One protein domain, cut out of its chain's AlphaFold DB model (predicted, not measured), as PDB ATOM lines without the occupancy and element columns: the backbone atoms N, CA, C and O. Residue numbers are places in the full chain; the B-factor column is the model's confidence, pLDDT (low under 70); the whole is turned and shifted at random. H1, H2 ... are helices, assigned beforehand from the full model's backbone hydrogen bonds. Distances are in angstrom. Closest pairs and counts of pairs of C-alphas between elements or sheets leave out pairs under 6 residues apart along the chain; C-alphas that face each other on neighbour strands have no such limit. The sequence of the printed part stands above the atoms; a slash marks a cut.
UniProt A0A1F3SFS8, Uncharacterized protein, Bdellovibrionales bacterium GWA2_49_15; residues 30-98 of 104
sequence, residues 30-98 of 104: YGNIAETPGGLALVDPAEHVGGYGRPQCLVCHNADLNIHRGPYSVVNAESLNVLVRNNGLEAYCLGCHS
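AT A GLANCE: This is residues 30 to 98 of the 104 residues of an uncharacterized protein of Bdellovibrionales bacterium GWA2_49_15 (UniProt A0A1F3SFS8). This domain has little regular structure: a rounded, mostly looped body with H2 at one end of its longest axis, H3 turning back from it toward the middle, and little H1 at the other end. Long loops, residues 30 to 44 and 49 to 76, make up most of the rest. The printed part has 69 residues, with three named helices in the order H1, H2, H3 and no named strand; the class is all helix, though the named elements hold only 24 residues. It is compact, with a radius of gyration of the C-alphas of 11.7 A, and spans 31 by 24 by 20 A.

IN THESE COORDINATES: H2, residues 77 to 87, is 15.2 A long and begins at C-alpha 77 (278.756, 143.084, 192.307). H3, residues 89 to 97, is 12.0 A long and ends at C-alpha 97 (287.278, 130.796, 187.828). H1 is residues 45 to 48.

HOW THE PARTS SIT: H2 and H3 are close but not clearly touching; their closest C-alphas, of Val 84 and Tyr 92, are 6.5 A apart. They run opposite ways at a steep tilt of 64 degrees. H1 is apart from both. In H2 and H3 every O i to N i+4 pair is within hydrogen-bond range; H1 is too short for one.

THE WHOLE: The C-alphas farthest apart, of Ala 46 and Asn 86, are 32.4 A apart. The printed part has no cut. The link from H1 to H2 is long, 28 residues. Mean pLDDT of the printed part is 72.3; residues 30 to 43, 47, 63 to 66 and 71 are under 70.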
ATOM      1  N   TYR A  30     277.352 127.859 197.124       61.28
ATOM      2  CA  TYR A  30     278.522 127.003 196.933       61.28
ATOM      3  C   TYR A  30     279.578 127.145 198.047       61.28
ATOM      4  O   TYR A  30     280.735 126.785 197.858       61.28
ATOM      5  N   GLY A  31     279.210 127.690 199.214       63.94
ATOM      6  CA  GLY A  31     280.145 127.908 200.322       63.94
ATOM      7  C   GLY A  31     281.151 129.041 200.078       63.94
ATOM      8  O   GLY A  31     280.897 129.974 199.310       63.94
ATOM      9  N   ASN A  32     282.291 128.992 200.776       64.00
ATOM     10  CA  ASN A  32     283.399 129.926 200.574       64.00
ATOM     11  C   ASN A  32     284.279 129.465 199.401       64.00
ATOM     12  O   ASN A  32     285.310 128.824 199.584       64.00
ATOM     13  N   ILE A  33     283.885 129.823 198.179       58.31
ATOM     14  CA  ILE A  33     284.664 129.513 196.970       58.31
ATOM     15  C   ILE A  33     286.068 130.145 196.967       58.31
ATOM     16  O   ILE A  33     286.942 129.663 196.253       58.31
ATOM     17  N   ALA A  34     286.314 131.193 197.762       57.66
ATOM     18  CA  ALA A  34     287.621 131.844 197.846       57.66
ATOM     19  C   ALA A  34     288.651 131.036 198.662       57.66
ATOM     20  O   ALA A  34     289.844 131.307 198.567       57.66
ATOM     21  N   GLU A  35     288.213 130.034 199.432       60.84
ATOM     22  CA  GLU A  35     289.101 129.064 200.098       60.84
ATOM     23  C   GLU A  35     289.549 127.929 199.165       60.84
ATOM     24  O   GLU A  35     290.437 127.152 199.513       60.84
ATOM     25  N   THR A  36     288.969 127.841 197.965       52.22
ATOM     26  CA  THR A  36     289.405 126.885 196.943       52.22
ATOM     27  C   THR A  36     290.463 127.525 196.036       52.22
ATOM     28  O   THR A  36     290.373 128.723 195.748       52.22
ATOM     29  N   PRO A  37     291.484 126.779 195.578       46.94
ATOM     30  CA  PRO A  37     292.520 127.339 194.714       46.94
ATOM     31  C   PRO A  37     291.914 127.771 193.364       46.94
ATOM     32  O   PRO A  37     291.699 126.940 192.492       46.94
ATOM     33  N   GLY A  38     291.646 129.072 193.195       51.69
ATOM     34  CA  GLY A  38     291.197 129.662 191.922       51.69
ATOM     35  C   GLY A  38     289.684 129.676 191.679       51.69
ATOM     36  O   GLY A  38     289.265 129.623 190.523       51.69
ATOM     37  N   GLY A  39     288.872 129.713 192.745       56.03
ATOM     38  CA  GLY A  39     287.443 129.406 192.633       56.03
ATOM     39  C   GLY A  39     287.262 127.911 192.364       56.03
ATOM     40  O   GLY A  39     288.210 127.237 191.976       56.03
ATOM     41  N   LEU A  40     286.081 127.353 192.629       60.00
ATOM     42  CA  LEU A  40     285.857 125.912 192.490       60.00
ATOM     43  C   LEU A  40     286.306 125.457 191.087       60.00
ATOM     44  O   LEU A  40     285.664 125.803 190.097       60.00
ATOM     45  N   ALA A  41     287.428 124.739 190.987       62.75
ATOM     46  CA  ALA A  41     287.816 124.098 189.744       62.75
ATOM     47  C   ALA A  41     286.781 123.002 189.511       62.75
ATOM     48  O   ALA A  41     286.837 121.948 190.142       62.75
ATOM     49  N   LEU A  42     285.788 123.301 188.679       64.38
ATOM     50  CA  LEU A  42     284.743 122.355 188.328       64.38
ATOM     51  C   LEU A  42     285.409 121.231 187.534       64.38
ATOM     52  O   LEU A  42     285.838 121.432 186.398       64.38
ATOM     53  N   VAL A  43     285.555 120.072 188.169       69.81
ATOM     54  CA  VAL A  43     286.205 118.886 187.587       69.81
ATOM     55  C   VAL A  43     285.185 117.829 187.186       69.81
ATOM     56  O   VAL A  43     285.492 116.979 186.347       69.81
ATOM     57  N   ASP A  44     283.977 117.895 187.748       74.12
ATOM     58  CA  ASP A  44     282.880 116.994 187.431       74.12
ATOM     59  C   ASP A  44     281.733 117.766 186.747       74.12
ATOM     60  O   ASP A  44     281.144 118.675 187.339       74.12
ATOM     61  N   PRO A  45     281.354 117.403 185.506       75.06
ATOM     62  CA  PRO A  45     280.179 117.957 184.837       75.06
ATOM     63  C   PRO A  45     278.882 117.882 185.657       75.06
ATOM     64  O   PRO A  45     277.987 118.701 185.444       75.06
ATOM     65  N   ALA A  46     278.759 116.925 186.585       76.19
ATOM     66  CA  ALA A  46     277.609 116.803 187.476       76.19
ATOM     67  C   ALA A  46     277.490 117.966 188.481       76.19
ATOM     68  O   ALA A  46     276.381 118.274 188.915       76.19
ATOM     69  N   GLU A  47     278.589 118.650 188.813       68.50
ATOM     70  CA  GLU A  47     278.604 119.789 189.746       68.50
ATOM     71  C   GLU A  47     277.968 121.044 189.132       68.50
ATOM     72  O   GLU A  47     277.430 121.889 189.850       68.50
ATOM     73  N   HIS A  48     277.994 121.166 187.799       72.75
ATOM     74  CA  HIS A  48     277.482 122.337 187.089       72.75
ATOM     75  C   HIS A  48     276.871 121.989 185.721       72.75
ATOM     76  O   HIS A  48     277.220 122.563 184.693       72.75
ATOM     77  N   VAL A  49     275.910 121.064 185.707       77.00
ATOM     78  CA  VAL A  49     275.312 120.458 184.495       77.00
ATOM     79  C   VAL A  49     274.918 121.464 183.401       77.00
ATOM     80  O   VAL A  49     275.069 121.186 182.212       77.00
ATOM     81  N   GLY A  50     274.394 122.634 183.777       73.88
ATOM     82  CA  GLY A  50     273.955 123.651 182.815       73.88
ATOM     83  C   GLY A  50     275.091 124.471 182.196       73.88
ATOM     84  O   GLY A  50     274.989 124.874 181.032       73.88
ATOM     85  N   GLY A  51     276.159 124.720 182.959       77.94
ATOM     86  CA  GLY A  51     277.211 125.674 182.603       77.94
ATOM     87  C   GLY A  51     278.602 125.072 182.407       77.94
ATOM     88  O   GLY A  51     279.455 125.753 181.845       77.94
ATOM     89  N   TYR A  52     278.841 123.820 182.802       81.00
ATOM     90  CA  TYR A  52     280.129 123.147 182.638       81.00
ATOM     91  C   TYR A  52     280.561 123.124 181.164       81.00
ATOM     92  O   TYR A  52     279.771 122.820 180.268       81.00
ATOM     93  N   GLY A  53     281.829 123.439 180.905       81.00
ATOM     94  CA  GLY A  53     282.425 123.455 179.569       81.00
ATOM     95  C   GLY A  53     281.971 124.622 178.688       81.00
ATOM     96  O   GLY A  53     282.179 124.581 177.474       81.00
ATOM     97  N   ARG A  54     281.332 125.656 179.254       81.62
ATOM     98  CA  ARG A  54     280.877 126.842 178.510       81.62
ATOM     99  C   ARG A  54     281.673 128.084 178.911       81.62
ATOM    100  O   ARG A  54     281.751 128.382 180.100       81.62
ATOM    101  N   PRO A  55     282.196 128.869 177.953       80.25
ATOM    102  CA  PRO A  55     282.851 130.133 178.282       80.25
ATOM    103  C   PRO A  55     281.848 131.269 178.543       80.25
ATOM    104  O   PRO A  55     282.199 132.258 179.178       80.25
ATOM    105  N   GLN A  56     280.592 131.148 178.091       80.06
ATOM    106  CA  GLN A  56     279.585 132.211 178.207       80.06
ATOM    107  C   GLN A  56     278.867 132.194 179.566       80.06
ATOM    108  O   GLN A  56     277.668 131.919 179.648       80.06
ATOM    109  N   CYS A  57     279.587 132.512 180.643       77.56
ATOM    110  CA  CYS A  57     279.075 132.453 182.019       77.56
ATOM    111  C   CYS A  57     277.758 133.234 182.212       77.56
ATOM    112  O   CYS A  57     276.868 132.784 182.935       77.56
ATOM    113  N   LEU A  58     277.584 134.369 181.520       76.69
ATOM    114  CA  LEU A  58     276.401 135.222 181.692       76.69
ATOM    115  C   LEU A  58     275.096 134.683 181.123       76.69
ATOM    116  O   LEU A  58     274.028 135.200 181.450       76.69
ATOM    117  N   VAL A  59     275.159 133.650 180.289       78.56
ATOM    118  CA  VAL A  59     273.941 132.986 179.819       78.56
ATOM    119  C   VAL A  59     273.176 132.395 181.008       78.56
ATOM    120  O   VAL A  59     271.946 132.369 181.002       78.56
ATOM    121  N   CYS A  60     273.899 131.974 182.049       73.25
ATOM    122  CA  CYS A  60     273.337 131.384 183.261       73.25
ATOM    123  C   CYS A  60     273.442 132.315 184.482       73.25
ATOM    124  O   CYS A  60     272.569 132.298 185.352       73.25
ATOM    125  N   HIS A  61     274.477 133.155 184.540       75.56
ATOM    126  CA  HIS A  61     274.805 133.980 185.698       75.56
ATOM    127  C   HIS A  61     274.721 135.470 185.376       75.56
ATOM    128  O   HIS A  61     275.609 136.029 184.758       75.56
ATOM    129  N   ASN A  62     273.676 136.159 185.815       74.12
ATOM    130  CA  ASN A  62     273.545 137.589 185.569       74.12
ATOM    131  C   ASN A  62     274.435 138.402 186.534       74.12
ATOM    132  O   ASN A  62     274.207 138.406 187.748       74.12
ATOM    133  N   ALA A  63     275.394 139.142 185.963       67.56
ATOM    134  CA  ALA A  63     276.348 139.975 186.698       67.56
ATOM    135  C   ALA A  63     275.700 140.957 187.681       67.56
ATOM    136  O   ALA A  63     276.124 141.067 188.831       67.56
ATOM    137  N   ASP A  64     274.608 141.583 187.256       64.12
ATOM    138  CA  ASP A  64     273.882 142.579 188.032       64.12
ATOM    139  C   ASP A  64     272.983 141.962 189.111       64.12
ATOM    140  O   ASP A  64     272.658 142.618 190.106       64.12
ATOM    141  N   LEU A  65     272.542 140.708 188.944       62.47
ATOM    142  CA  LEU A  65     271.439 140.144 189.732       62.47
ATOM    143  C   LEU A  65     271.830 139.029 190.706       62.47
ATOM    144  O   LEU A  65     271.211 138.945 191.771       62.47
ATOM    145  N   ASN A  66     272.791 138.156 190.385       64.56
ATOM    146  CA  ASN A  66     272.968 136.921 191.164       64.56
ATOM    147  C   ASN A  66     274.407 136.439 191.407       64.56
ATOM    148  O   ASN A  66     274.550 135.417 192.073       64.56
ATOM    149  N   ILE A  67     275.448 137.167 190.997       74.38
ATOM    150  CA  ILE A  67     276.843 136.786 191.289       74.38
ATOM    151  C   ILE A  67     277.530 137.734 192.268       74.38
ATOM    152  O   ILE A  67     277.138 138.889 192.408       74.38
ATOM    153  N   HIS A  68     278.546 137.230 192.976       74.38
ATOM    154  CA  HIS A  68     279.378 138.026 193.888       74.38
ATOM    155  C   HIS A  68     278.610 138.743 195.023       74.38
ATOM    156  O   HIS A  68     279.003 139.808 195.502       74.38
ATOM    157  N   ARG A  69     277.484 138.162 195.464       72.75
ATOM    158  CA  ARG A  69     276.633 138.697 196.549       72.75
ATOM    159  C   ARG A  69     276.852 138.021 197.908       72.75
ATOM    160  O   ARG A  69     276.214 138.409 198.882       72.75
ATOM    161  N   GLY A  70     277.697 136.991 197.970       70.50
ATOM    162  CA  GLY A  70     278.029 136.287 199.210       70.50
ATOM    163  C   GLY A  70     279.135 136.997 200.002       70.50
ATOM    164  O   GLY A  70     279.968 137.666 199.384       70.50
ATOM    165  N   PRO A  71     279.201 136.818 201.336       67.50
ATOM    166  CA  PRO A  71     280.181 137.488 202.204       67.50
ATOM    167  C   PRO A  71     281.643 137.136 201.886       67.50
ATOM    168  O   PRO A  71     282.544 137.862 202.284       67.50
ATOM    169  N   TYR A  72     281.874 136.050 201.147       70.38
ATOM    170  CA  TYR A  72     283.202 135.574 200.758       70.38
ATOM    171  C   TYR A  72     283.608 135.961 199.330       70.38
ATOM    172  O   TYR A  72     284.598 135.469 198.794       70.38
ATOM    173  N   SER A  73     282.831 136.828 198.679       72.06
ATOM    174  CA  SER A  73     283.167 137.315 197.342       72.06
ATOM    175  C   SER A  73     284.299 138.336 197.461       72.06
ATOM    176  O   SER A  73     284.104 139.412 198.021       72.06
ATOM    177  N   VAL A  74     285.474 138.026 196.908       73.25
ATOM    178  CA  VAL A  74     286.641 138.937 196.897       73.25
ATOM    179  C   VAL A  74     286.401 140.228 196.103       73.25
ATOM    180  O   VAL A  74     287.072 141.233 196.316       73.25
ATOM    181  N   VAL A  75     285.415 140.212 195.208       76.38
ATOM    182  CA  VAL A  75     284.937 141.365 194.441       76.38
ATOM    183  C   VAL A  75     283.432 141.443 194.651       76.38
ATOM    184  O   VAL A  75     282.769 140.412 194.571       76.38
ATOM    185  N   ASN A  76     282.896 142.630 194.943       79.38
ATOM    186  CA  ASN A  76     281.450 142.845 195.052       79.38
ATOM    187  C   ASN A  76     280.812 143.063 193.665       79.38
ATOM    188  O   ASN A  76     281.513 143.341 192.692       79.38
ATOM    189  N   ALA A  77     279.483 142.972 193.576       76.44
ATOM    190  CA  ALA A  77     278.756 143.084 192.307       76.44
ATOM    191  C   ALA A  77     279.015 144.402 191.539       76.44
ATOM    192  O   ALA A  77     279.106 144.403 190.315       76.44
ATOM    193  N   GLU A  78     279.187 145.526 192.236       79.25
ATOM    194  CA  GLU A  78     279.420 146.819 191.585       79.25
ATOM    195  C   GLU A  78     280.836 146.923 191.000       79.25
ATOM    196  O   GLU A  78     281.011 147.288 189.834       79.25
ATOM    197  N   SER A  79     281.846 146.505 191.763       80.25
ATOM    198  CA  SER A  79     283.226 146.384 191.282       80.25
ATOM    199  C   SER A  79     283.336 145.384 190.129       80.25
ATOM    200  O   SER A  79     284.054 145.636 189.162       80.25
ATOM    201  N   LEU A  80     282.590 144.281 190.188       78.38
ATOM    202  CA  LEU A  80     282.531 143.293 189.116       78.38
ATOM    203  C   LEU A  80     282.018 143.910 187.813       78.38
ATOM    204  O   LEU A  80     282.642 143.733 186.771       78.38
ATOM    205  N   ASN A  81     280.947 144.699 187.874       78.38
ATOM    206  CA  ASN A  81     280.410 145.402 186.709       78.38
ATOM    207  C   ASN A  81     281.406 146.379 186.078       78.38
ATOM    208  O   ASN A  81     281.376 146.607 184.868       78.38
ATOM    209  N   VAL A  82     282.282 146.996 186.872       83.56
ATOM    210  CA  VAL A  82     283.373 147.830 186.342       83.56
ATOM    211  C   VAL A  82     284.421 146.965 185.639       83.56
ATOM    212  O   VAL A  82     284.819 147.268 184.516       83.56
ATOM    213  N   LEU A  83     284.840 145.864 186.261       80.94
ATOM    214  CA  LEU A  83     285.871 144.976 185.715       80.94
ATOM    215  C   LEU A  83     285.430 144.295 184.418       80.94
ATOM    216  O   LEU A  83     286.205 144.237 183.466       80.94
ATOM    217  N   VAL A  84     284.172 143.867 184.366       79.38
ATOM    218  CA  VAL A  84     283.495 143.339 183.180       79.38
ATOM    219  C   VAL A  84     283.513 144.339 182.029       79.38
ATOM    220  O   VAL A  84     283.891 143.985 180.914       79.38
ATOM    221  N   ARG A  85     283.137 145.598 182.294       82.06
ATOM    222  CA  ARG A  85     283.128 146.655 181.273       82.06
ATOM    223  C   ARG A  85     284.519 146.929 180.708       82.06
ATOM    224  O   ARG A  85     284.639 147.211 179.522       82.06
ATOM    225  N   ASN A  86     285.550 146.830 181.544       84.62
ATOM    226  CA  ASN A  86     286.914 147.182 181.159       84.62
ATOM    227  C   ASN A  86     287.677 146.040 180.474       84.62
ATOM    228  O   ASN A  86     288.518 146.311 179.623       84.62
ATOM    229  N   ASN A  87     287.407 144.785 180.844       82.00
ATOM    230  CA  ASN A  87     288.231 143.639 180.438       82.00
ATOM    231  C   ASN A  87     287.484 142.605 179.585       82.00
ATOM    232  O   ASN A  87     288.094 141.648 179.111       82.00
ATOM    233  N   GLY A  88     286.179 142.786 179.380       79.19
ATOM    234  CA  GLY A  88     285.336 141.788 178.737       79.19
ATOM    235  C   GLY A  88     284.942 140.662 179.694       79.19
ATOM    236  O   GLY A  88     285.661 140.295 180.623       79.19
ATOM    237  N   LEU A  89     283.748 140.126 179.466       73.94
ATOM    238  CA  LEU A  89     283.067 139.235 180.398       73.94
ATOM    239  C   LEU A  89     283.698 137.856 180.514       73.94
ATOM    240  O   LEU A  89     284.027 137.436 181.622       73.94
ATOM    241  N   GLU A  90     283.894 137.165 179.391       74.44
ATOM    242  CA  GLU A  90     284.437 135.806 179.427       74.44
ATOM    243  C   GLU A  90     285.891 135.791 179.906       74.44
ATOM    244  O   GLU A  90     286.264 134.966 180.737       74.44
ATOM    245  N   ALA A  91     286.706 136.741 179.438       70.75
ATOM    246  CA  ALA A  91     288.114 136.828 179.813       70.75
ATOM    247  C   ALA A  91     288.301 137.115 181.311       70.75
ATOM    248  O   ALA A  91     289.183 136.531 181.942       70.75
ATOM    249  N   TYR A  92     287.459 137.977 181.895       78.69
ATOM    250  CA  TYR A  92     287.523 138.286 183.320       78.69
ATOM    251  C   TYR A  92     287.090 137.094 184.185       78.69
ATOM    252  O   TYR A  92     287.830 136.692 185.085       78.69
ATOM    253  N   CYS A  93     285.929 136.492 183.895       78.06
ATOM    254  CA  CYS A  93     285.415 135.357 184.663       78.06
ATOM    255  C   CYS A  93     286.380 134.164 184.634       78.06
ATOM    256  O   CYS A  93     286.706 133.630 185.692       78.06
ATOM    257  N   LEU A  94     286.905 133.793 183.461       77.00
ATOM    258  CA  LEU A  94     287.852 132.677 183.327       77.00
ATOM    259  C   LEU A  94     289.223 132.974 183.965       77.00
ATOM    260  O   LEU A  94     289.955 132.056 184.327       77.00
ATOM    261  N   GLY A  95     289.568 134.251 184.159       76.56
ATOM    262  CA  GLY A  95     290.756 134.644 184.918       76.56
ATOM    263  C   GLY A  95     290.662 134.307 186.411       76.56
ATOM    264  O   GLY A  95     291.672 133.969 187.024       76.56
ATOM    265  N   CYS A  96     289.460 134.370 186.993       73.00
ATOM    266  CA  CYS A  96     289.223 134.097 188.415       73.00
ATOM    267  C   CYS A  96     288.602 132.723 188.701       73.00
ATOM    268  O   CYS A  96     288.654 132.299 189.850       73.00
ATOM    269  N   HIS A  97     288.015 132.062 187.698       72.75
ATOM    270  CA  HIS A  97     287.278 130.796 187.828       72.75
ATOM    271  C   HIS A  97     287.843 129.662 186.958       72.75
ATOM    272  O   HIS A  97     287.162 128.668 186.705       72.75
ATOM    273  N   SER A  98     289.093 129.789 186.504       74.94
ATOM    274  CA  SER A  98     289.755 128.807 185.634       74.94
ATOM    275  C   SER A  98     289.004 128.587 184.307       74.94
ATOM    276  O   SER A  98     288.279 129.459 183.838       74.94
TER     277      SER A  98